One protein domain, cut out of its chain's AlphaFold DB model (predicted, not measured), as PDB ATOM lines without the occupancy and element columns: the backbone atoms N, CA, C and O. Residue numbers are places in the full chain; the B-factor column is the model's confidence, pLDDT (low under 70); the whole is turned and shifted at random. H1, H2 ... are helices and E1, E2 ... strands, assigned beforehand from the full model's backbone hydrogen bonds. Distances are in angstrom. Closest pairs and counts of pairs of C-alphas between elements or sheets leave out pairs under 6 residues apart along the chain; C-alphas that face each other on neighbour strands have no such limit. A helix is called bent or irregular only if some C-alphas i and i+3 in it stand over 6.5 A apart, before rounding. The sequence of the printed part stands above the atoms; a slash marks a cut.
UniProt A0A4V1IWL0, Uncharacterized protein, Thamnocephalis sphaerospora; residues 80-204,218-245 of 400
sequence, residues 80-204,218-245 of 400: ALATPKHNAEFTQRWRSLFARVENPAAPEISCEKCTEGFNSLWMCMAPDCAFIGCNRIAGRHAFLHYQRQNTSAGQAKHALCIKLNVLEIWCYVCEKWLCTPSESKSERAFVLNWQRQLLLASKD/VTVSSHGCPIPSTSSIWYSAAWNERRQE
ATOM      1  N   ALA A  80     134.530 152.822 133.471       83.25
ATOM      2  CA  ALA A  80     133.326 153.505 133.938       83.25
ATOM      3  C   ALA A  80     133.360 153.700 135.466       83.25
ATOM      4  O   ALA A  80     133.099 154.801 135.963       83.25
ATOM      5  N   LEU A  81     133.791 152.655 136.184       84.31
ATOM      6  CA  LEU A  81     133.927 152.621 137.641       84.31
ATOM      7  C   LEU A  81     135.025 153.541 138.181       84.31
ATOM      8  O   LEU A  81     134.920 154.058 139.291       84.31
ATOM      9  N   ALA A  82     136.069 153.779 137.390       84.31
ATOM     10  CA  ALA A  82     137.195 154.617 137.783       84.31
ATOM     11  C   ALA A  82     136.854 156.117 137.847       84.31
ATOM     12  O   ALA A  82     137.599 156.893 138.453       84.31
ATOM     13  N   THR A  83     135.737 156.554 137.250       86.94
ATOM     14  CA  THR A  83     135.353 157.969 137.291       86.94
ATOM     15  C   THR A  83     134.846 158.366 138.692       86.94
ATOM     16  O   THR A  83     133.961 157.701 139.236       86.94
ATOM     17  N   PRO A  84     135.349 159.464 139.300       87.50
ATOM     18  CA  PRO A  84     134.973 159.839 140.669       87.50
ATOM     19  C   PRO A  84     133.470 160.045 140.871       87.50
ATOM     20  O   PRO A  84     132.928 159.645 141.898       87.50
ATOM     21  N   LYS A  85     132.797 160.642 139.878       89.69
ATOM     22  CA  LYS A  85     131.350 160.883 139.900       89.69
ATOM     23  C   LYS A  85     130.578 159.565 140.007       89.69
ATOM     24  O   LYS A  85     129.821 159.376 140.952       89.69
ATOM     25  N   HIS A  86     130.816 158.648 139.074       90.19
ATOM     26  CA  HIS A  86     130.091 157.386 139.029       90.19
ATOM     27  C   HIS A  86     130.406 156.493 140.239       90.19
ATOM     28  O   HIS A  86     129.500 155.873 140.793       90.19
ATOM     29  N   ASN A  87     131.661 156.468 140.705       89.25
ATOM     30  CA  ASN A  87     132.032 155.749 141.925       89.25
ATOM     31  C   ASN A  87     131.269 156.285 143.154       89.25
ATOM     32  O   ASN A  87     130.709 155.507 143.927       89.25
ATOM     33  N   ALA A  88     131.176 157.610 143.308       89.25
ATOM     34  CA  ALA A  88     130.422 158.223 144.400       89.25
ATOM     35  C   ALA A  88     128.921 157.883 144.332       89.25
ATOM     36  O   ALA A  88     128.336 157.484 145.339       89.25
ATOM     37  N   GLU A  89     128.315 157.970 143.146       90.62
ATOM     38  CA  GLU A  89     126.908 157.605 142.913       90.62
ATOM     39  C   GLU A  89     126.646 156.116 143.187       90.62
ATOM     40  O   GLU A  89     125.642 155.753 143.802       90.62
ATOM     41  N   PHE A  90     127.548 155.228 142.765       92.88
ATOM     42  CA  PHE A  90     127.455 153.802 143.071       92.88
ATOM     43  C   PHE A  90     127.572 153.543 144.577       92.88
ATOM     44  O   PHE A  90     126.753 152.826 145.146       92.88
ATOM     45  N   THR A  91     128.537 154.177 145.244       90.69
ATOM     46  CA  THR A  91     128.746 154.047 146.691       90.69
ATOM     47  C   THR A  91     127.531 154.540 147.486       90.69
ATOM     48  O   THR A  91     127.156 153.941 148.493       90.69
ATOM     49  N   GLN A  92     126.864 155.607 147.041       90.25
ATOM     50  CA  GLN A  92     125.626 156.082 147.660       90.25
ATOM     51  C   GLN A  92     124.474 155.076 147.510       90.25
ATOM     52  O   GLN A  92     123.735 154.831 148.470       90.25
ATOM     53  N   ARG A  93     124.332 154.464 146.328       90.94
ATOM     54  CA  ARG A  93     123.350 153.391 146.093       90.94
ATOM     55  C   ARG A  93     123.634 152.180 146.977       90.94
ATOM     56  O   ARG A  93     122.728 151.699 147.650       90.94
ATOM     57  N   TRP A  94     124.899 151.771 147.050       90.38
ATOM     58  CA  TRP A  94     125.371 150.704 147.926       90.38
ATOM     59  C   TRP A  94     125.009 150.955 149.394       90.38
ATOM     60  O   TRP A  94     124.395 150.103 150.026       90.38
ATOM     61  N   ARG A  95     125.301 152.150 149.922       88.69
ATOM     62  CA  ARG A  95     124.932 152.547 151.293       88.69
ATOM     63  C   ARG A  95     123.434 152.442 151.558       88.69
ATOM     64  O   ARG A  95     123.025 151.960 152.609       88.69
ATOM     65  N   SER A  96     122.622 152.894 150.605       88.62
ATOM     66  CA  SER A  96     121.162 152.869 150.729       88.62
ATOM     67  C   SER A  96     120.625 151.436 150.748       88.62
ATOM     68  O   SER A  96     119.710 151.123 151.504       88.62
ATOM     69  N   LEU A  97     121.216 150.557 149.936       89.31
ATOM     70  CA  LEU A  97     120.911 149.131 149.918       89.31
ATOM     71  C   LEU A  97     121.322 148.463 151.231       89.31
ATOM     72  O   LEU A  97     120.522 147.766 151.845       89.31
ATOM     73  N   PHE A  98     122.541 148.731 151.691       86.06
ATOM     74  CA  PHE A  98     123.084 148.178 152.923       86.06
ATOM     75  C   PHE A  98     122.245 148.526 154.153       86.06
ATOM     76  O   PHE A  98     121.859 147.633 154.899       86.06
ATOM     77  N   ALA A  99     121.880 149.802 154.307       86.00
ATOM     78  CA  ALA A  99     121.042 150.256 155.414       86.00
ATOM     79  C   ALA A  99     119.676 149.545 155.461       86.00
ATOM     80  O   ALA A  99     119.075 149.433 156.526       86.00
ATOM     81  N   ARG A 100     119.175 149.060 154.315       88.94
ATOM     82  CA  ARG A 100     117.971 148.224 154.264       88.94
ATOM     83  C   ARG A 100     118.250 146.789 154.695       88.94
ATOM     84  O   ARG A 100     117.454 146.257 155.452       88.94
ATOM     85  N   VAL A 101     119.349 146.182 154.239       86.44
ATOM     86  CA  VAL A 101     119.704 144.797 154.608       86.44
ATOM     87  C   VAL A 101     119.944 144.663 156.112       86.44
ATOM     88  O   VAL A 101     119.544 143.669 156.706       86.44
ATOM     89  N   GLU A 102     120.561 145.662 156.743       83.06
ATOM     90  CA  GLU A 102     120.821 145.635 158.188       83.06
ATOM     91  C   GLU A 102     119.612 145.991 159.054       83.06
ATOM     92  O   GLU A 102     119.663 145.798 160.266       83.06
ATOM     93  N   ASN A 103     118.537 146.525 158.472       86.25
ATOM     94  CA  ASN A 103     117.351 146.918 159.220       86.25
ATOM     95  C   ASN A 103     116.345 145.755 159.267       86.25
ATOM     96  O   ASN A 103     115.659 145.526 158.270       86.25
ATOM     97  N   PRO A 104     116.144 145.084 160.419       84.88
ATOM     98  CA  PRO A 104     115.228 143.945 160.516       84.88
ATOM     99  C   PRO A 104     113.756 144.316 160.280       84.88
ATOM    100  O   PRO A 104     112.932 143.442 160.042       84.88
ATOM    101  N   ALA A 105     113.409 145.604 160.382       90.50
ATOM    102  CA  ALA A 105     112.066 146.105 160.101       90.50
ATOM    103  C   ALA A 105     111.861 146.481 158.622       90.50
ATOM    104  O   ALA A 105     110.740 146.803 158.225       90.50
ATOM    105  N   ALA A 106     112.924 146.502 157.810       88.75
ATOM    106  CA  ALA A 106     112.809 146.782 156.387       88.75
ATOM    107  C   ALA A 106     112.357 145.524 155.624       88.75
ATOM    108  O   ALA A 106     112.734 144.413 155.993       88.75
ATOM    109  N   PRO A 107     111.591 145.677 154.528       89.75
ATOM    110  CA  PRO A 107     111.291 144.562 153.641       89.75
ATOM    111  C   PRO A 107     112.572 143.946 153.077       89.75
ATOM    112  O   PRO A 107     113.481 144.680 152.661       89.75
ATOM    113  N   GLU A 108     112.596 142.613 153.013       89.69
ATOM    114  CA  GLU A 108     113.691 141.861 152.407       89.69
ATOM    115  C   GLU A 108     113.976 142.343 150.983       89.69
ATOM    116  O   GLU A 108     113.097 142.784 150.235       89.69
ATOM    117  N   ILE A 109     115.251 142.284 150.612       92.19
ATOM    118  CA  ILE A 109     115.683 142.647 149.270       92.19
ATOM    119  C   ILE A 109     115.569 141.409 148.394       92.19
ATOM    120  O   ILE A 109     116.245 140.411 148.645       92.19
ATOM    121  N   SER A 110     114.747 141.513 147.355       95.56
ATOM    122  CA  SER A 110     114.553 140.476 146.351       95.56
ATOM    123  C   SER A 110     114.921 140.969 144.953       95.56
ATOM    124  O   SER A 110     115.146 142.161 144.719       95.56
ATOM    125  N   CYS A 111     114.970 140.039 144.004       96.50
ATOM    126  CA  CYS A 111     115.099 140.356 142.591       96.50
ATOM    127  C   CYS A 111     113.912 141.212 142.116       96.50
ATOM    128  O   CYS A 111     112.776 141.021 142.541       96.50
ATOM    129  N   GLU A 112     114.151 142.120 141.167       96.06
ATOM    130  CA  GLU A 112     113.087 142.945 140.574       96.06
ATOM    131  C   GLU A 112     112.078 142.163 139.713       96.06
ATOM    132  O   GLU A 112     111.080 142.728 139.259       96.06
ATOM    133  N   LYS A 113     112.360 140.890 139.416       95.25
ATOM    134  CA  LYS A 113     111.586 140.062 138.478       95.25
ATOM    135  C   LYS A 113     111.154 138.706 139.046       95.25
ATOM    136  O   LYS A 113     110.323 138.052 138.431       95.25
ATOM    137  N   CYS A 114     111.690 138.285 140.190       94.94
ATOM    138  CA  CYS A 114     111.323 137.036 140.860       94.94
ATOM    139  C   CYS A 114     111.526 137.140 142.379       94.94
ATOM    140  O   CYS A 114     111.920 138.182 142.896       94.94
ATOM    141  N   THR A 115     111.265 136.049 143.096       94.44
ATOM    142  CA  THR A 115     111.299 135.982 144.566       94.44
ATOM    143  C   THR A 115     112.681 135.686 145.151       94.44
ATOM    144  O   THR A 115     112.808 135.568 146.365       94.44
ATOM    145  N   GLU A 116     113.721 135.571 144.321       93.25
ATOM    146  CA  GLU A 116     115.088 135.312 144.783       93.25
ATOM    147  C   GLU A 116     115.571 136.390 145.758       93.25
ATOM    148  O   GLU A 116     115.472 137.583 145.464       93.25
ATOM    149  N   GLY A 117     116.116 135.958 146.895       91.62
ATOM    150  CA  GLY A 117     116.600 136.826 147.970       91.62
ATOM    151  C   GLY A 117     118.088 137.177 147.866       91.62
ATOM    152  O   GLY A 117     118.807 136.700 146.989       91.62
ATOM    153  N   PHE A 118     118.563 137.995 148.812       90.31
ATOM    154  CA  PHE A 118     119.886 138.646 148.840       90.31
ATOM    155  C   PHE A 118     121.092 137.792 148.392       90.31
ATOM    156  O   PHE A 118     121.943 138.285 147.649       90.31
ATOM    157  N   ASN A 119     121.166 136.516 148.786       88.62
ATOM    158  CA  ASN A 119     122.295 135.627 148.451       88.62
ATOM    159  C   ASN A 119     122.404 135.273 146.955       88.62
ATOM    160  O   ASN A 119     123.466 134.857 146.474       88.62
ATOM    161  N   SER A 120     121.319 135.469 146.213       89.56
ATOM    162  CA  SER A 120     121.222 135.226 144.777       89.56
ATOM    163  C   SER A 120     121.296 136.510 143.951       89.56
ATOM    164  O   SER A 120     121.210 136.433 142.726       89.56
ATOM    165  N   LEU A 121     121.440 137.679 144.581       94.44
ATOM    166  CA  LEU A 121     121.283 138.965 143.907       94.44
ATOM    167  C   LEU A 121     122.586 139.555 143.378       94.44
ATOM    168  O   LEU A 121     123.642 139.531 144.016       94.44
ATOM    169  N   TRP A 122     122.443 140.173 142.214       96.06
ATOM    170  CA  TRP A 122     123.477 140.855 141.463       96.06
ATOM    171  C   TRP A 122     122.998 142.251 141.100       96.06
ATOM    172  O   TRP A 122     121.885 142.426 140.605       96.06
ATOM    173  N   MET A 123     123.848 143.245 141.316       95.75
ATOM    174  CA  MET A 123     123.540 144.638 141.018       95.75
ATOM    175  C   MET A 123     124.356 145.116 139.823       95.75
ATOM    176  O   MET A 123     125.578 144.949 139.777       95.75
ATOM    177  N   CYS A 124     123.678 145.734 138.855       95.75
ATOM    178  CA  CYS A 124     124.334 146.335 137.702       95.75
ATOM    179  C   CYS A 124     125.228 147.504 138.141       95.75
ATOM    180  O   CYS A 124     124.832 148.350 138.943       95.75
ATOM    181  N   MET A 125     126.435 147.571 137.583       94.94
ATOM    182  CA  MET A 125     127.409 148.618 137.898       94.94
ATOM    183  C   MET A 125     127.466 149.729 136.848       94.94
ATOM    184  O   MET A 125     128.343 150.580 136.910       94.94
ATOM    185  N   ALA A 126     126.538 149.758 135.891       92.19
ATOM    186  CA  ALA A 126     126.491 150.826 134.900       92.19
ATOM    187  C   ALA A 126     126.156 152.191 135.538       92.19
ATOM    188  O   ALA A 126     125.432 152.255 136.549       92.19
ATOM    189  N   PRO A 127     126.642 153.302 134.954       88.56
ATOM    190  CA  PRO A 127     126.154 154.638 135.283       88.56
ATOM    191  C   PRO A 127     124.633 154.719 135.145       88.56
ATOM    192  O   PRO A 127     124.060 154.116 134.241       88.56
ATOM    193  N   ASP A 128     123.989 155.422 136.078       86.50
ATOM    194  CA  ASP A 128     122.540 155.668 136.084       86.50
ATOM    195  C   ASP A 128     121.634 154.409 136.081       86.50
ATOM    196  O   ASP A 128     120.435 154.506 135.831       86.50
ATOM    197  N   CYS A 129     122.162 153.218 136.402       92.38
ATOM    198  CA  CYS A 129     121.401 151.962 136.392       92.38
ATOM    199  C   CYS A 129     121.299 151.313 137.773       92.38
ATOM    200  O   CYS A 129     122.282 150.773 138.270       92.38
ATOM    201  N   ALA A 130     120.114 151.308 138.381       92.25
ATOM    202  CA  ALA A 130     119.885 150.728 139.710       92.25
ATOM    203  C   ALA A 130     119.412 149.259 139.700       92.25
ATOM    204  O   ALA A 130     118.966 148.778 140.734       92.25
ATOM    205  N   PHE A 131     119.498 148.569 138.556       95.88
ATOM    206  CA  PHE A 131     118.901 147.244 138.386       95.88
ATOM    207  C   PHE A 131     119.526 146.176 139.299       95.88
ATOM    208  O   PHE A 131     120.757 146.038 139.335       95.88
ATOM    209  N   ILE A 132     118.672 145.382 139.955       97.31
ATOM    210  CA  ILE A 132     119.044 144.201 140.746       97.31
ATOM    211  C   ILE A 132     118.357 142.938 140.198       97.31
ATOM    212  O   ILE A 132     117.133 142.777 140.248       97.31
ATOM    213  N   GLY A 133     119.170 142.004 139.704       96.81
ATOM    214  CA  GLY A 133     118.739 140.735 139.116       96.81
ATOM    215  C   GLY A 133     119.205 139.520 139.919       96.81
ATOM    216  O   GLY A 133     120.176 139.598 140.667       96.81
ATOM    217  N   CYS A 134     118.532 138.383 139.751       94.50
ATOM    218  CA  CYS A 134     118.997 137.108 140.288       94.50
ATOM    219  C   CYS A 134     120.139 136.511 139.445       94.50
ATOM    220  O   CYS A 134     120.393 136.935 138.311       94.50
ATOM    221  N   ASN A 135     120.815 135.522 140.029       86.94
ATOM    222  CA  ASN A 135     121.921 134.772 139.438       86.94
ATOM    223  C   ASN A 135     121.491 133.942 138.200       86.94
ATOM    224  O   ASN A 135     120.314 133.913 137.835       86.94
ATOM    225  N   ARG A 136     122.465 133.282 137.553       83.50
ATOM    226  CA  ARG A 136     122.269 132.453 136.346       83.50
ATOM    227  C   ARG A 136     121.588 131.095 136.595       83.50
ATOM    228  O   ARG A 136     121.098 130.499 135.647       83.50
ATOM    229  N   ILE A 137     121.574 130.624 137.839       78.12
ATOM    230  CA  ILE A 137     120.959 129.346 138.232       78.12
ATOM    231  C   ILE A 137     119.456 129.519 138.470       78.12
ATOM    232  O   ILE A 137     118.665 128.635 138.185       78.12
ATOM    233  N   ALA A 138     119.053 130.686 138.972       84.88
ATOM    234  CA  ALA A 138     117.661 131.099 139.046       84.88
ATOM    235  C   ALA A 138     117.206 131.684 137.690       84.88
ATOM    236  O   ALA A 138     117.734 131.347 136.639       84.88
ATOM    237  N   GLY A 139     116.284 132.650 137.686       87.81
ATOM    238  CA  GLY A 139     115.713 133.233 136.458       87.81
ATOM    239  C   GLY A 139     116.638 134.108 135.590       87.81
ATOM    240  O   GLY A 139     116.142 134.869 134.763       87.81
ATOM    241  N   ARG A 140     117.967 134.084 135.788       92.88
ATOM    242  CA  ARG A 140     118.977 134.738 134.919       92.88
ATOM    243  C   ARG A 140     118.786 136.243 134.694       92.88
ATOM    244  O   ARG A 140     119.324 136.818 133.747       92.88
ATOM    245  N   HIS A 141     118.050 136.925 135.568       95.38
ATOM    246  CA  HIS A 141     117.606 138.298 135.327       95.38
ATOM    247  C   HIS A 141     118.747 139.319 135.216       95.38
ATOM    248  O   HIS A 141     118.604 140.299 134.488       95.38
ATOM    249  N   ALA A 142     119.884 139.099 135.886       94.00
ATOM    250  CA  ALA A 142     121.069 139.945 135.721       94.00
ATOM    251  C   ALA A 142     121.682 139.833 134.310       94.00
ATOM    252  O   ALA A 142     122.054 140.845 133.714       94.00
ATOM    253  N   PHE A 143     121.709 138.621 133.753       92.44
ATOM    254  CA  PHE A 143     122.195 138.356 132.400       92.44
ATOM    255  C   PHE A 143     121.223 138.877 131.333       92.44
ATOM    256  O   PHE A 143     121.630 139.602 130.429       92.44
ATOM    257  N   LEU A 144     119.921 138.620 131.491       92.56
ATOM    258  CA  LEU A 144     118.892 139.153 130.589       92.56
ATOM    259  C   LEU A 144     118.890 140.689 130.561       92.56
ATOM    260  O   LEU A 144     118.647 141.300 129.520       92.56
ATOM    261  N   HIS A 145     119.165 141.331 131.700       93.69
ATOM    262  CA  HIS A 145     119.367 142.778 131.759       93.69
ATOM    263  C   HIS A 145     120.581 143.214 130.937       93.69
ATOM    264  O   HIS A 145     120.451 144.113 130.110       93.69
ATOM    265  N   TYR A 146     121.732 142.557 131.105       92.00
ATOM    266  CA  TYR A 146     122.912 142.810 130.276       92.00
ATOM    267  C   TYR A 146     122.595 142.705 128.774       92.00
ATOM    268  O   TYR A 146     122.886 143.644 128.029       92.00
ATOM    269  N   GLN A 147     121.945 141.622 128.341       89.94
ATOM    270  CA  GLN A 147     121.616 141.397 126.930       89.94
ATOM    271  C   GLN A 147     120.687 142.485 126.377       89.94
ATOM    272  O   GLN A 147     120.958 143.069 125.329       89.94
ATOM    273  N   ARG A 148     119.610 142.818 127.102       89.94
ATOM    274  CA  ARG A 148     118.612 143.811 126.658       89.94
ATOM    275  C   ARG A 148     119.175 145.226 126.564       89.94
ATOM    276  O   ARG A 148     118.758 145.985 125.691       89.94
ATOM    277  N   GLN A 149     120.096 145.593 127.454       87.69
ATOM    278  CA  GLN A 149     120.636 146.954 127.509       87.69
ATOM    279  C   GLN A 149     121.824 147.194 126.565       87.69
ATOM    280  O   GLN A 149     122.179 148.347 126.329       87.69
ATOM    281  N   ASN A 150     122.435 146.144 126.005       81.62
ATOM    282  CA  ASN A 150     123.601 146.257 125.116       81.62
ATOM    283  C   ASN A 150     123.293 145.903 123.644       81.62
ATOM    284  O   ASN A 150     124.188 145.541 122.889       81.62
ATOM    285  N   THR A 151     122.040 146.065 123.210       66.06
ATOM    286  CA  THR A 151     121.546 145.695 121.864       66.06
ATOM    287  C   THR A 151     122.046 146.578 120.713       66.06
ATOM    288  O   THR A 151     121.898 146.215 119.548       66.06
ATOM    289  N   SER A 152     122.651 147.736 120.998       57.69
ATOM    290  CA  SER A 152     123.189 148.655 119.986       57.69
ATOM    291  C   SER A 152     124.722 148.645 119.971       57.69
ATOM    292  O   SER A 152     125.352 148.932 120.989       57.69
ATOM    293  N   ALA A 153     125.296 148.372 118.795       54.34
ATOM    294  CA  ALA A 153     126.694 148.020 118.500       54.34
ATOM    295  C   ALA A 153     127.795 149.073 118.806       54.34
ATOM    296  O   ALA A 153     128.777 149.163 118.075       54.34
ATOM    297  N   GLY A 154     127.665 149.896 119.851       53.75
ATOM    298  CA  GLY A 154     128.590 151.015 120.089       53.75
ATOM    299  C   GLY A 154     129.188 151.147 121.487       53.75
ATOM    300  O   GLY A 154     130.235 151.773 121.624       53.75
ATOM    301  N   GLN A 155     128.567 150.604 122.537       58.34
ATOM    302  CA  GLN A 155     129.107 150.708 123.897       58.34
ATOM    303  C   GLN A 155     128.414 149.705 124.815       58.34
ATOM    304  O   GLN A 155     127.219 149.839 125.074       58.34
ATOM    305  N   ALA A 156     129.164 148.737 125.342       65.56
ATOM    306  CA  ALA A 156     128.663 147.833 126.367       65.56
ATOM    307  C   ALA A 156     128.543 148.572 127.712       65.56
ATOM    308  O   ALA A 156     129.417 148.500 128.580       65.56
ATOM    309  N   LYS A 157     127.479 149.366 127.861       80.94
ATOM    310  CA  LYS A 157     127.244 150.222 129.031       80.94
ATOM    311  C   LYS A 157     126.981 149.406 130.295       80.94
ATOM    312  O   LYS A 157     127.362 149.840 131.377       80.94
ATOM    313  N   HIS A 158     126.373 148.225 130.158       92.31
ATOM    314  CA  HIS A 158     125.960 147.372 131.280       92.31
ATOM    315  C   HIS A 158     126.813 146.107 131.424       92.31
ATOM    316  O   HIS A 158     126.293 145.043 131.731       92.31
ATOM    317  N   ALA A 159     128.120 146.221 131.183       92.69
ATOM    318  CA  ALA A 159     129.038 145.083 131.172       92.69
ATOM    319  C   ALA A 159     129.292 144.459 132.555       92.69
ATOM    320  O   ALA A 159     129.483 143.251 132.650       92.69
ATOM    321  N   LEU A 160     129.325 145.273 133.615       94.62
ATOM    322  CA  LEU A 160     129.736 144.846 134.954       94.62
ATOM    323  C   LEU A 160     128.541 144.644 135.890       94.62
ATOM    324  O   LEU A 160     127.635 145.483 135.956       94.62
ATOM    325  N   CYS A 161     128.593 143.571 136.675       95.19
ATOM    326  CA  CYS A 161     127.670 143.313 137.774       95.19
ATOM    327  C   CYS A 161     128.430 142.863 139.026       95.19
ATOM    328  O   CYS A 161     129.418 142.137 138.930       95.19
ATOM    329  N   ILE A 162     127.973 143.305 140.197       94.75
ATOM    330  CA  ILE A 162     128.517 142.881 141.491       94.75
ATOM    331  C   ILE A 162     127.536 141.945 142.187       94.75
ATOM    332  O   ILE A 162     126.339 142.234 142.252       94.75
ATOM    333  N   LYS A 163     128.038 140.854 142.757       93.44
ATOM    334  CA  LYS A 163     127.265 139.968 143.620       93.44
ATOM    335  C   LYS A 163     127.142 140.570 145.019       93.44
ATOM    336  O   LYS A 163     128.145 140.874 145.663       93.44
ATOM    337  N   LEU A 164     125.917 140.749 145.507       91.69
ATOM    338  CA  LEU A 164     125.665 141.588 146.684       91.69
ATOM    339  C   LEU A 164     126.212 141.025 147.996       91.69
ATOM    340  O   LEU A 164     126.674 141.790 148.841       91.69
ATOM    341  N   ASN A 165     126.161 139.710 148.178       86.38
ATOM    342  CA  ASN A 165     126.521 139.076 149.442       86.38
ATOM    343  C   ASN A 165     128.023 138.770 149.568       86.38
ATOM    344  O   ASN A 165     128.517 138.673 150.684       86.38
ATOM    345  N   VAL A 166     128.759 138.664 148.455       87.94
ATOM    346  CA  VAL A 166     130.202 138.341 148.448       87.94
ATOM    347  C   VAL A 166     131.082 139.392 147.770       87.94
ATOM    348  O   VAL A 166     132.297 139.311 147.865       87.94
ATOM    349  N   LEU A 167     130.509 140.417 147.133       90.62
ATOM    350  CA  LEU A 167     131.215 141.512 146.442       90.62
ATOM    351  C   LEU A 167     132.027 141.114 145.205       90.62
ATOM    352  O   LEU A 167     132.732 141.960 144.650       90.62
ATOM    353  N   GLU A 168     131.949 139.862 144.759       91.12
ATOM    354  CA  GLU A 168     132.587 139.423 143.518       91.12
ATOM    355  C   GLU A 168     131.975 140.150 142.318       91.12
ATOM    356  O   GLU A 168     130.770 140.407 142.282       91.12
ATOM    357  N   ILE A 169     132.811 140.504 141.342       93.19
ATOM    358  CA  ILE A 169     132.389 141.241 140.151       93.19
ATOM    359  C   ILE A 169     132.563 140.340 138.937       93.19
ATOM    360  O   ILE A 169     133.636 139.773 138.731       93.19
ATOM    361  N   TRP A 170     131.519 140.265 138.121       93.38
ATOM    362  CA  TRP A 170     131.536 139.592 136.832       93.38
ATOM    363  C   TRP A 170     131.408 140.613 135.704       93.38
ATOM    364  O   TRP A 170     130.595 141.545 135.777       93.38
ATOM    365  N   CYS A 171     132.205 140.430 134.653       93.25
ATOM    366  CA  CYS A 171     132.076 141.165 133.405       93.25
ATOM    367  C   CYS A 171     131.435 140.272 132.345       93.25
ATOM    368  O   CYS A 171     132.061 139.326 131.886       93.25
ATOM    369  N   TYR A 172     130.228 140.616 131.897       91.50
ATOM    370  CA  TYR A 172     129.526 139.863 130.856       91.50
ATOM    371  C   TYR A 172     130.162 139.979 129.470       91.50
ATOM    372  O   TYR A 172     129.991 139.086 128.663       91.50
ATOM    373  N   VAL A 173     130.899 141.058 129.189       90.25
ATOM    374  CA  VAL A 173     131.527 141.271 127.868       90.25
ATOM    375  C   VAL A 173     132.899 140.612 127.771       90.25
ATOM    376  O   VAL A 173     133.332 140.229 126.697       90.25
ATOM    377  N   CYS A 174     133.624 140.565 128.889       88.62
ATOM    378  CA  CYS A 174     134.918 139.880 128.956       88.62
ATOM    379  C   CYS A 174     134.760 138.428 129.404       88.62
ATOM    380  O   CYS A 174     135.774 137.763 129.554       88.62
ATOM    381  N   GLU A 175     133.526 138.023 129.713       88.38
ATOM    382  CA  GLU A 175     133.156 136.678 130.143       88.38
ATOM    383  C   GLU A 175     134.022 136.131 131.278       88.38
ATOM    384  O   GLU A 175     134.417 134.972 131.297       88.38
ATOM    385  N   LYS A 176     134.318 136.991 132.258       87.50
ATOM    386  CA  LYS A 176     135.221 136.627 133.345       87.50
ATOM    387  C   LYS A 176     134.920 137.306 134.664       87.50
ATOM    388  O   LYS A 176     134.365 138.414 134.732       87.50
ATOM    389  N   TRP A 177     135.391 136.651 135.717       89.12
ATOM    390  CA  TRP A 177     135.533 137.235 137.039       89.12
ATOM    391  C   TRP A 177     136.621 138.298 137.020       89.12
ATOM    392  O   TRP A 177     137.684 138.112 136.435       89.12
ATOM    393  N   LEU A 178     136.363 139.416 137.688       89.00
ATOM    394  CA  LEU A 178     137.407 140.401 137.933       89.00
ATOM    395  C   LEU A 178     138.135 140.068 139.227       89.00
ATOM    396  O   LEU A 178     137.542 139.510 140.154       89.00
ATOM    397  N   CYS A 179     139.394 140.503 139.319       82.88
ATOM    398  CA  CYS A 179     140.215 140.314 140.516       82.88
ATOM    399  C   CYS A 179     140.547 138.838 140.815       82.88
ATOM    400  O   CYS A 179     140.612 138.460 141.984       82.88
ATOM    401  N   THR A 180     140.771 138.009 139.793       78.50
ATOM    402  CA  THR A 180     141.313 136.653 139.987       78.50
ATOM    403  C   THR A 180     142.848 136.673 140.106       78.50
ATOM    404  O   THR A 180     143.494 137.671 139.755       78.50
ATOM    405  N   PRO A 181     143.482 135.611 140.641       68.56
ATOM    406  CA  PRO A 181     144.938 135.554 140.799       68.56
ATOM    407  C   PRO A 181     145.723 135.558 139.479       68.56
ATOM    408  O   PRO A 181     146.856 136.039 139.462       68.56
ATOM    409  N   SER A 182     145.123 135.058 138.395       66.75
ATOM    410  CA  SER A 182     145.706 134.951 137.050       66.75
ATOM    411  C   SER A 182     145.742 136.277 136.270       66.75
ATOM    412  O   SER A 182     146.313 136.344 135.181       66.75
ATOM    413  N   GLU A 183     145.169 137.347 136.825       71.75
ATOM    414  CA  GLU A 183     144.899 138.603 136.118       71.75
ATOM    415  C   GLU A 183     145.941 139.707 136.343       71.75
ATOM    416  O   GLU A 183     146.830 139.631 137.198       71.75
ATOM    417  N   SER A 184     145.815 140.796 135.572       78.62
ATOM    418  CA  SER A 184     146.693 141.965 135.707       78.62
ATOM    419  C   SER A 184     146.694 142.513 137.137       78.62
ATOM    420  O   SER A 184     145.654 142.820 137.732       78.62
ATOM    421  N   LYS A 185     147.900 142.761 137.665       81.44
ATOM    422  CA  LYS A 185     148.116 143.384 138.982       81.44
ATOM    423  C   LYS A 185     147.370 144.712 139.128       81.44
ATOM    424  O   LYS A 185     146.939 145.047 140.233       81.44
ATOM    425  N   SER A 186     147.214 145.462 138.036       84.31
ATOM    426  CA  SER A 186     146.519 146.750 138.044       84.31
ATOM    427  C   SER A 186     145.008 146.605 138.194       84.31
ATOM    428  O   SER A 186     144.411 147.367 138.955       84.31
ATOM    429  N   GLU A 187     144.405 145.616 137.530       90.00
ATOM    430  CA  GLU A 187     142.988 145.282 137.698       90.00
ATOM    431  C   GLU A 187     142.712 144.826 139.131       90.00
ATOM    432  O   GLU A 187     141.906 145.441 139.835       90.00
ATOM    433  N   ARG A 188     143.445 143.803 139.589       86.62
ATOM    434  CA  ARG A 188     143.295 143.223 140.928       86.62
ATOM    435  C   ARG A 188     143.416 144.293 142.011       86.62
ATOM    436  O   ARG A 188     142.533 144.438 142.851       86.62
ATOM    437  N   ALA A 189     144.473 145.105 141.974       84.81
ATOM    438  CA  ALA A 189     144.677 146.143 142.983       84.81
ATOM    439  C   ALA A 189     143.584 147.226 142.967       84.81
ATOM    440  O   ALA A 189     143.214 147.731 144.030       84.81
ATOM    441  N   PHE A 190     143.072 147.598 141.788       88.44
ATOM    442  CA  PHE A 190     141.978 148.562 141.684       88.44
ATOM    443  C   PHE A 190     140.684 148.008 142.289       88.44
ATOM    444  O   PHE A 190     140.089 148.672 143.140       88.44
ATOM    445  N   VAL A 191     140.289 146.792 141.902       89.44
ATOM    446  CA  VAL A 191     139.058 146.145 142.376       89.44
ATOM    447  C   VAL A 191     139.094 145.926 143.888       89.44
ATOM    448  O   VAL A 191     138.152 146.323 144.571       89.44
ATOM    449  N   LEU A 192     140.199 145.406 144.435       85.56
ATOM    450  CA  LEU A 192     140.351 145.203 145.883       85.56
ATOM    451  C   LEU A 192     140.244 146.517 146.663       85.56
ATOM    452  O   LEU A 192     139.562 146.598 147.687       85.56
ATOM    453  N   ASN A 193     140.903 147.574 146.177       84.88
ATOM    454  CA  ASN A 193     140.817 148.885 146.810       84.88
ATOM    455  C   ASN A 193     139.393 149.456 146.736       84.88
ATOM    456  O   ASN A 193     138.919 150.050 147.703       84.88
ATOM    457  N   TRP A 194     138.702 149.263 145.616       88.38
ATOM    458  CA  TRP A 194     137.326 149.708 145.441       88.38
ATOM    459  C   TRP A 194     136.345 148.947 146.355       88.38
ATOM    460  O   TRP A 194     135.562 149.576 147.064       88.38
ATOM    461  N   GLN A 195     136.448 147.617 146.446       87.56
ATOM    462  CA  GLN A 195     135.654 146.800 147.377       87.56
ATOM    463  C   GLN A 195     135.891 147.222 148.834       87.56
ATOM    464  O   GLN A 195     134.945 147.355 149.612       87.56
ATOM    465  N   ARG A 196     137.147 147.509 149.206       82.88
ATOM    466  CA  ARG A 196     137.480 148.058 150.529       82.88
ATOM    467  C   ARG A 196     136.771 149.390 150.775       82.88
ATOM    468  O   ARG A 196     136.224 149.585 151.856       82.88
ATOM    469  N   GLN A 197     136.760 150.296 149.796       83.75
ATOM    470  CA  GLN A 197     136.064 151.583 149.913       83.75
ATOM    471  C   GLN A 197     134.553 151.407 150.103       83.75
ATOM    472  O   GLN A 197     133.983 152.094 150.948       83.75
ATOM    473  N   LEU A 198     133.919 150.461 149.403       85.50
ATOM    474  CA  LEU A 198     132.502 150.141 149.612       85.50
ATOM    475  C   LEU A 198     132.207 149.623 151.021       85.50
ATOM    476  O   LEU A 198     131.271 150.088 151.674       85.50
ATOM    477  N   LEU A 199     133.013 148.681 151.510       81.69
ATOM    478  CA  LEU A 199     132.854 148.121 152.854       81.69
ATOM    479  C   LEU A 199     133.008 149.195 153.936       81.69
ATOM    480  O   LEU A 199     132.234 149.243 154.889       81.69
ATOM    481  N   LEU A 200     133.975 150.097 153.774       78.69
ATOM    482  CA  LEU A 200     134.176 151.221 154.691       78.69
ATOM    483  C   LEU A 200     133.037 152.230 154.624       78.69
ATOM    484  O   LEU A 200     132.559 152.696 155.653       78.69
ATOM    485  N   ALA A 201     132.546 152.508 153.419       78.62
ATOM    486  CA  ALA A 201     131.381 153.351 153.228       78.62
ATOM    487  C   ALA A 201     130.118 152.777 153.889       78.62
ATOM    488  O   ALA A 201     129.197 153.547 154.144       78.62
ATOM    489  N   SER A 202     130.087 151.469 154.156       74.50
ATOM    490  CA  SER A 202     128.976 150.780 154.815       74.50
ATOM    491  C   SER A 202     129.015 150.953 156.338       74.50
ATOM    492  O   SER A 202     127.981 151.196 156.940       74.50
ATOM    493  N   LYS A 203     130.201 150.911 156.964       63.44
ATOM    494  CA  LYS A 203     130.348 151.047 158.428       63.44
ATOM    495  C   LYS A 203     130.089 152.464 158.960       63.44
ATOM    496  O   LYS A 203     129.669 152.601 160.104       63.44
ATOM    497  N   ASP A 204     130.320 153.494 158.142       54.78
ATOM    498  CA  ASP A 204     130.262 154.898 158.565       54.78
ATOM    499  C   ASP A 204     129.145 155.689 157.860       54.78
ATOM    500  O   ASP A 204     129.273 156.110 156.703       54.78
ATOM    501  N   VAL A 218     139.451 147.970 158.099       57.47
ATOM    502  CA  VAL A 218     139.197 146.680 157.436       57.47
ATOM    503  C   VAL A 218     140.520 145.935 157.341       57.47
ATOM    504  O   VAL A 218     141.441 146.382 156.651       57.47
ATOM    505  N   THR A 219     140.613 144.819 158.066       62.94
ATOM    506  CA  THR A 219     141.722 143.865 157.974       62.94
ATOM    507  C   THR A 219     141.842 143.354 156.546       62.94
ATOM    508  O   THR A 219     140.834 143.131 155.882       62.94
ATOM    509  N   VAL A 220     143.068 143.193 156.059       63.72
ATOM    510  CA  VAL A 220     143.353 142.695 154.711       63.72
ATOM    511  C   VAL A 220     144.032 141.335 154.858       63.72
ATOM    512  O   VAL A 220     144.899 141.192 155.720       63.72
ATOM    513  N   SER A 221     143.627 140.339 154.064       63.91
ATOM    514  CA  SER A 221     144.291 139.031 154.039       63.91
ATOM    515  C   SER A 221     145.742 139.160 153.567       63.91
ATOM    516  O   SER A 221     146.135 140.180 152.992       63.91
ATOM    517  N   SER A 222     146.544 138.109 153.751       57.66
ATOM    518  CA  SER A 222     147.905 138.027 153.197       57.66
ATOM    519  C   SER A 222     147.962 138.288 151.688       57.66
ATOM    520  O   SER A 222     148.994 138.723 151.183       57.66
ATOM    521  N   HIS A 223     146.849 138.085 150.980       58.97
ATOM    522  CA  HIS A 223     146.744 138.228 149.532       58.97
ATOM    523  C   HIS A 223     145.908 139.437 149.078       58.97
ATOM    524  O   HIS A 223     145.563 139.565 147.899       58.97
ATOM    525  N   GLY A 224     145.594 140.365 149.986       61.81
ATOM    526  CA  GLY A 224     144.989 141.648 149.618       61.81
ATOM    527  C   GLY A 224     143.459 141.705 149.670       61.81
ATOM    528  O   GLY A 224     142.908 142.785 149.443       61.81
ATOM    529  N   CYS A 225     142.765 140.610 149.997       63.47
ATOM    530  CA  CYS A 225     141.306 140.608 150.124       63.47
ATOM    531  C   CYS A 225     140.861 141.383 151.372       63.47
ATOM    532  O   CYS A 225     141.403 141.152 152.457       63.47
ATOM    533  N   PRO A 226     139.867 142.284 151.270       66.19
ATOM    534  CA  PRO A 226     139.221 142.848 152.446       66.19
ATOM    535  C   PRO A 226     138.589 141.718 153.271       66.19
ATOM    536  O   PRO A 226     137.850 140.907 152.723       66.19
ATOM    537  N   ILE A 227     138.854 141.672 154.576       68.62
ATOM    538  CA  ILE A 227     138.247 140.718 155.513       68.62
ATOM    539  C   ILE A 227     137.235 141.485 156.372       68.62
ATOM    540  O   ILE A 227     137.642 142.260 157.250       68.62
ATOM    541  N   PRO A 228     135.924 141.317 156.133       70.44
ATOM    542  CA  PRO A 228     134.890 141.873 156.999       70.44
ATOM    543  C   PRO A 228     134.870 141.166 158.361       70.44
ATOM    544  O   PRO A 228     135.360 140.048 158.500       70.44
ATOM    545  N   SER A 229     134.296 141.807 159.385       70.75
ATOM    546  CA  SER A 229     134.112 141.153 160.688       70.75
ATOM    547  C   SER A 229     133.186 139.942 160.557       70.75
ATOM    548  O   SER A 229     132.325 139.917 159.684       70.75
ATOM    549  N   THR A 230     133.304 138.968 161.460       71.12
ATOM    550  CA  THR A 230     132.429 137.778 161.504       71.12
ATOM    551  C   THR A 230     130.949 138.112 161.696       71.12
ATOM    552  O   THR A 230     130.091 137.332 161.308       71.12
ATOM    553  N   SER A 231     130.645 139.282 162.263       70.88
ATOM    554  CA  SER A 231     129.289 139.818 162.407       70.88
ATOM    555  C   SER A 231     128.755 140.524 161.154       70.88
ATOM    556  O   SER A 231     127.588 140.899 161.124       70.88
ATOM    557  N   SER A 232     129.607 140.780 160.158       78.31
ATOM    558  CA  SER A 232     129.225 141.466 158.925       78.31
ATOM    559  C   SER A 232     128.437 140.529 158.019       78.31
ATOM    560  O   SER A 232     128.856 139.394 157.788       78.31
ATOM    561  N   ILE A 233     127.381 141.040 157.387       77.44
ATOM    562  CA  ILE A 233     126.636 140.316 156.344       77.44
ATOM    563  C   ILE A 233     127.505 139.935 155.130       77.44
ATOM    564  O   ILE A 233     127.143 139.046 154.368       77.44
ATOM    565  N   TRP A 234     128.671 140.570 154.970       82.56
ATOM    566  CA  TRP A 234     129.653 140.252 153.929       82.56
ATOM    567  C   TRP A 234     130.843 139.456 154.443       82.56
ATOM    568  O   TRP A 234     131.853 139.374 153.753       82.56
ATOM    569  N   TYR A 235     130.781 138.875 155.643       77.88
ATOM    570  CA  TYR A 235     131.849 138.003 156.141       77.88
ATOM    571  C   TYR A 235     132.249 136.930 155.110       77.88
ATOM    572  O   TYR A 235     133.426 136.614 154.951       77.88
ATOM    573  N   SER A 236     131.282 136.458 154.321       79.31
ATOM    574  CA  SER A 236     131.482 135.535 153.204       79.31
ATOM    575  C   SER A 236     132.446 136.042 152.116       79.31
ATOM    576  O   SER A 236     133.025 135.209 151.418       79.31
ATOM    577  N   ALA A 237     132.666 137.354 151.972       82.44
ATOM    578  CA  ALA A 237     133.641 137.937 151.044       82.44
ATOM    579  C   ALA A 237     135.095 137.587 151.413       82.44
ATOM    580  O   ALA A 237     135.964 137.573 150.543       82.44
ATOM    581  N   ALA A 238     135.359 137.230 152.678       80.44
ATOM    582  CA  ALA A 238     136.669 136.740 153.112       80.44
ATOM    583  C   ALA A 238     137.095 135.446 152.390       80.44
ATOM    584  O   ALA A 238     138.279 135.125 152.363       80.44
ATOM    585  N   TRP A 239     136.145 134.726 151.780       85.25
ATOM    586  CA  TRP A 239     136.389 133.487 151.041       85.25
ATOM    587  C   TRP A 239     136.492 133.665 149.519       85.25
ATOM    588  O   TRP A 239     136.602 132.666 148.819       85.25
ATOM    589  N   ASN A 240     136.438 134.889 148.980       85.25
ATOM    590  CA  ASN A 240     136.420 135.105 147.523       85.25
ATOM    591  C   ASN A 240     137.638 134.520 146.807       85.25
ATOM    592  O   ASN A 240     137.478 133.875 145.780       85.25
ATOM    593  N   GLU A 241     138.836 134.714 147.356       81.56
ATOM    594  CA  GLU A 241     140.064 134.169 146.767       81.56
ATOM    595  C   GLU A 241     139.991 132.645 146.653       81.56
ATOM    596  O   GLU A 241     140.156 132.093 145.573       81.56
ATOM    597  N   ARG A 242     139.587 131.986 147.741       85.50
ATOM    598  CA  ARG A 242     139.377 130.540 147.765       85.50
ATOM    599  C   ARG A 242     138.315 130.088 146.757       85.50
ATOM    600  O   ARG A 242     138.499 129.077 146.099       85.50
ATOM    601  N   ARG A 243     137.213 130.830 146.590       87.25
ATOM    602  CA  ARG A 243     136.209 130.506 145.556       87.25
ATOM    603  C   ARG A 243     136.769 130.613 144.148       87.25
ATOM    604  O   ARG A 243     136.358 129.845 143.294       87.25
ATOM    605  N   GLN A 244     137.637 131.588 143.887       82.38
ATOM    606  CA  GLN A 244     138.281 131.733 142.584       82.38
ATOM    607  C   GLN A 244     139.207 130.545 142.322       82.38
ATOM    608  O   GLN A 244     139.022 129.872 141.320       82.38
ATOM    609  N   GLU A 245     140.092 130.225 143.267       85.19
ATOM    610  CA  GLU A 245     140.988 129.064 143.176       85.19
ATOM    611  C   GLU A 245     140.215 127.752 142.986       85.19
ATOM    612  O   GLU A 245     140.557 126.941 142.133       85.19
TER     613      GLU A 245
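Overview. This is residues 80 to 204 and 218 to 245 of the 400 residues of an uncharacterized protein of Thamnocephalis sphaerospora (UniProt A0A4V1IWL0). A small, twisted four-stranded sheet sits near the middle with the short helix H2 over one face, while the longer helices H1 and H3 lie away from it and converge near H3's last residues. H4 stands apart from the other helices, and long loops fill much of the rest. The printed part has 153 residues, with four named helices and four named strands in the order H1 E1 E2 H2 E3 E4 H3 H4 along the chain; the sheet, in the order E2 E1 E3 E4, is antiparallel. The class is mixed, with 71 residues in named elements, under half; the whole is compact, radius of gyration of the C-alphas 15.1 A, spans 42 by 42 by 32 A.

Arrangement. H1, residues 84 to 101, touches H3, residues 185 to 203, with residues 91 to 99 alone, at a steep tilt of 47 degrees, the same way; the closest C-alphas, of Arg 95 and Ser 202, are 5.6 A apart. E1, 121 to 124, and E2, 132 to 134, form a hairpin, N 122 to O 133 being 2.8 A. H2, 141 to 149, is on the sheet, height 9.4 A, along E1 at 0 degrees on the local plane; C-alphas 133 and 142 are its closest to E2, 4.2 A. E2, H2 and E3, 160 to 163, make a split strand-helix-strand unit, E1 between its strands, with a right-handed crossover. E1 and E3 pair through N 123 and O 162, 2.8 A. E3 and E4, 169 to 171, form a hairpin, N 170 to O 161 being 2.9 A. H4, 235 to 245, is apart from H3. Every O i to N i+4 pair is within hydrogen-bond range in H2 and H3, 13 of 14 in H1, and 3 of 7 in H4, with 7 of 8 O i to N i+3 pairs.

Along the chain. H1 begins at C-alpha 84 (134.973, 159.839, 140.669) and is 25.6 A long; H3 is 27.4 A. H4, 18.2 A, ends at C-alpha 245 (140.988, 129.064, 143.176); it is irregular, C-alphas 238 and 241 being 7.6 A apart.

Size, cuts and confidence. The farthest C-alphas, of Ala 153 and Ser 231, are 44.7 A apart. Residues 205 to 217 are not printed; C-alphas 204 and 218 are 12.2 A apart across the cut. The links H1 to E1 and E4 to H3 are long. pLDDT is under 70 at residues 151 to 156, 181 to 182, 203 to 204 and 218 to 227.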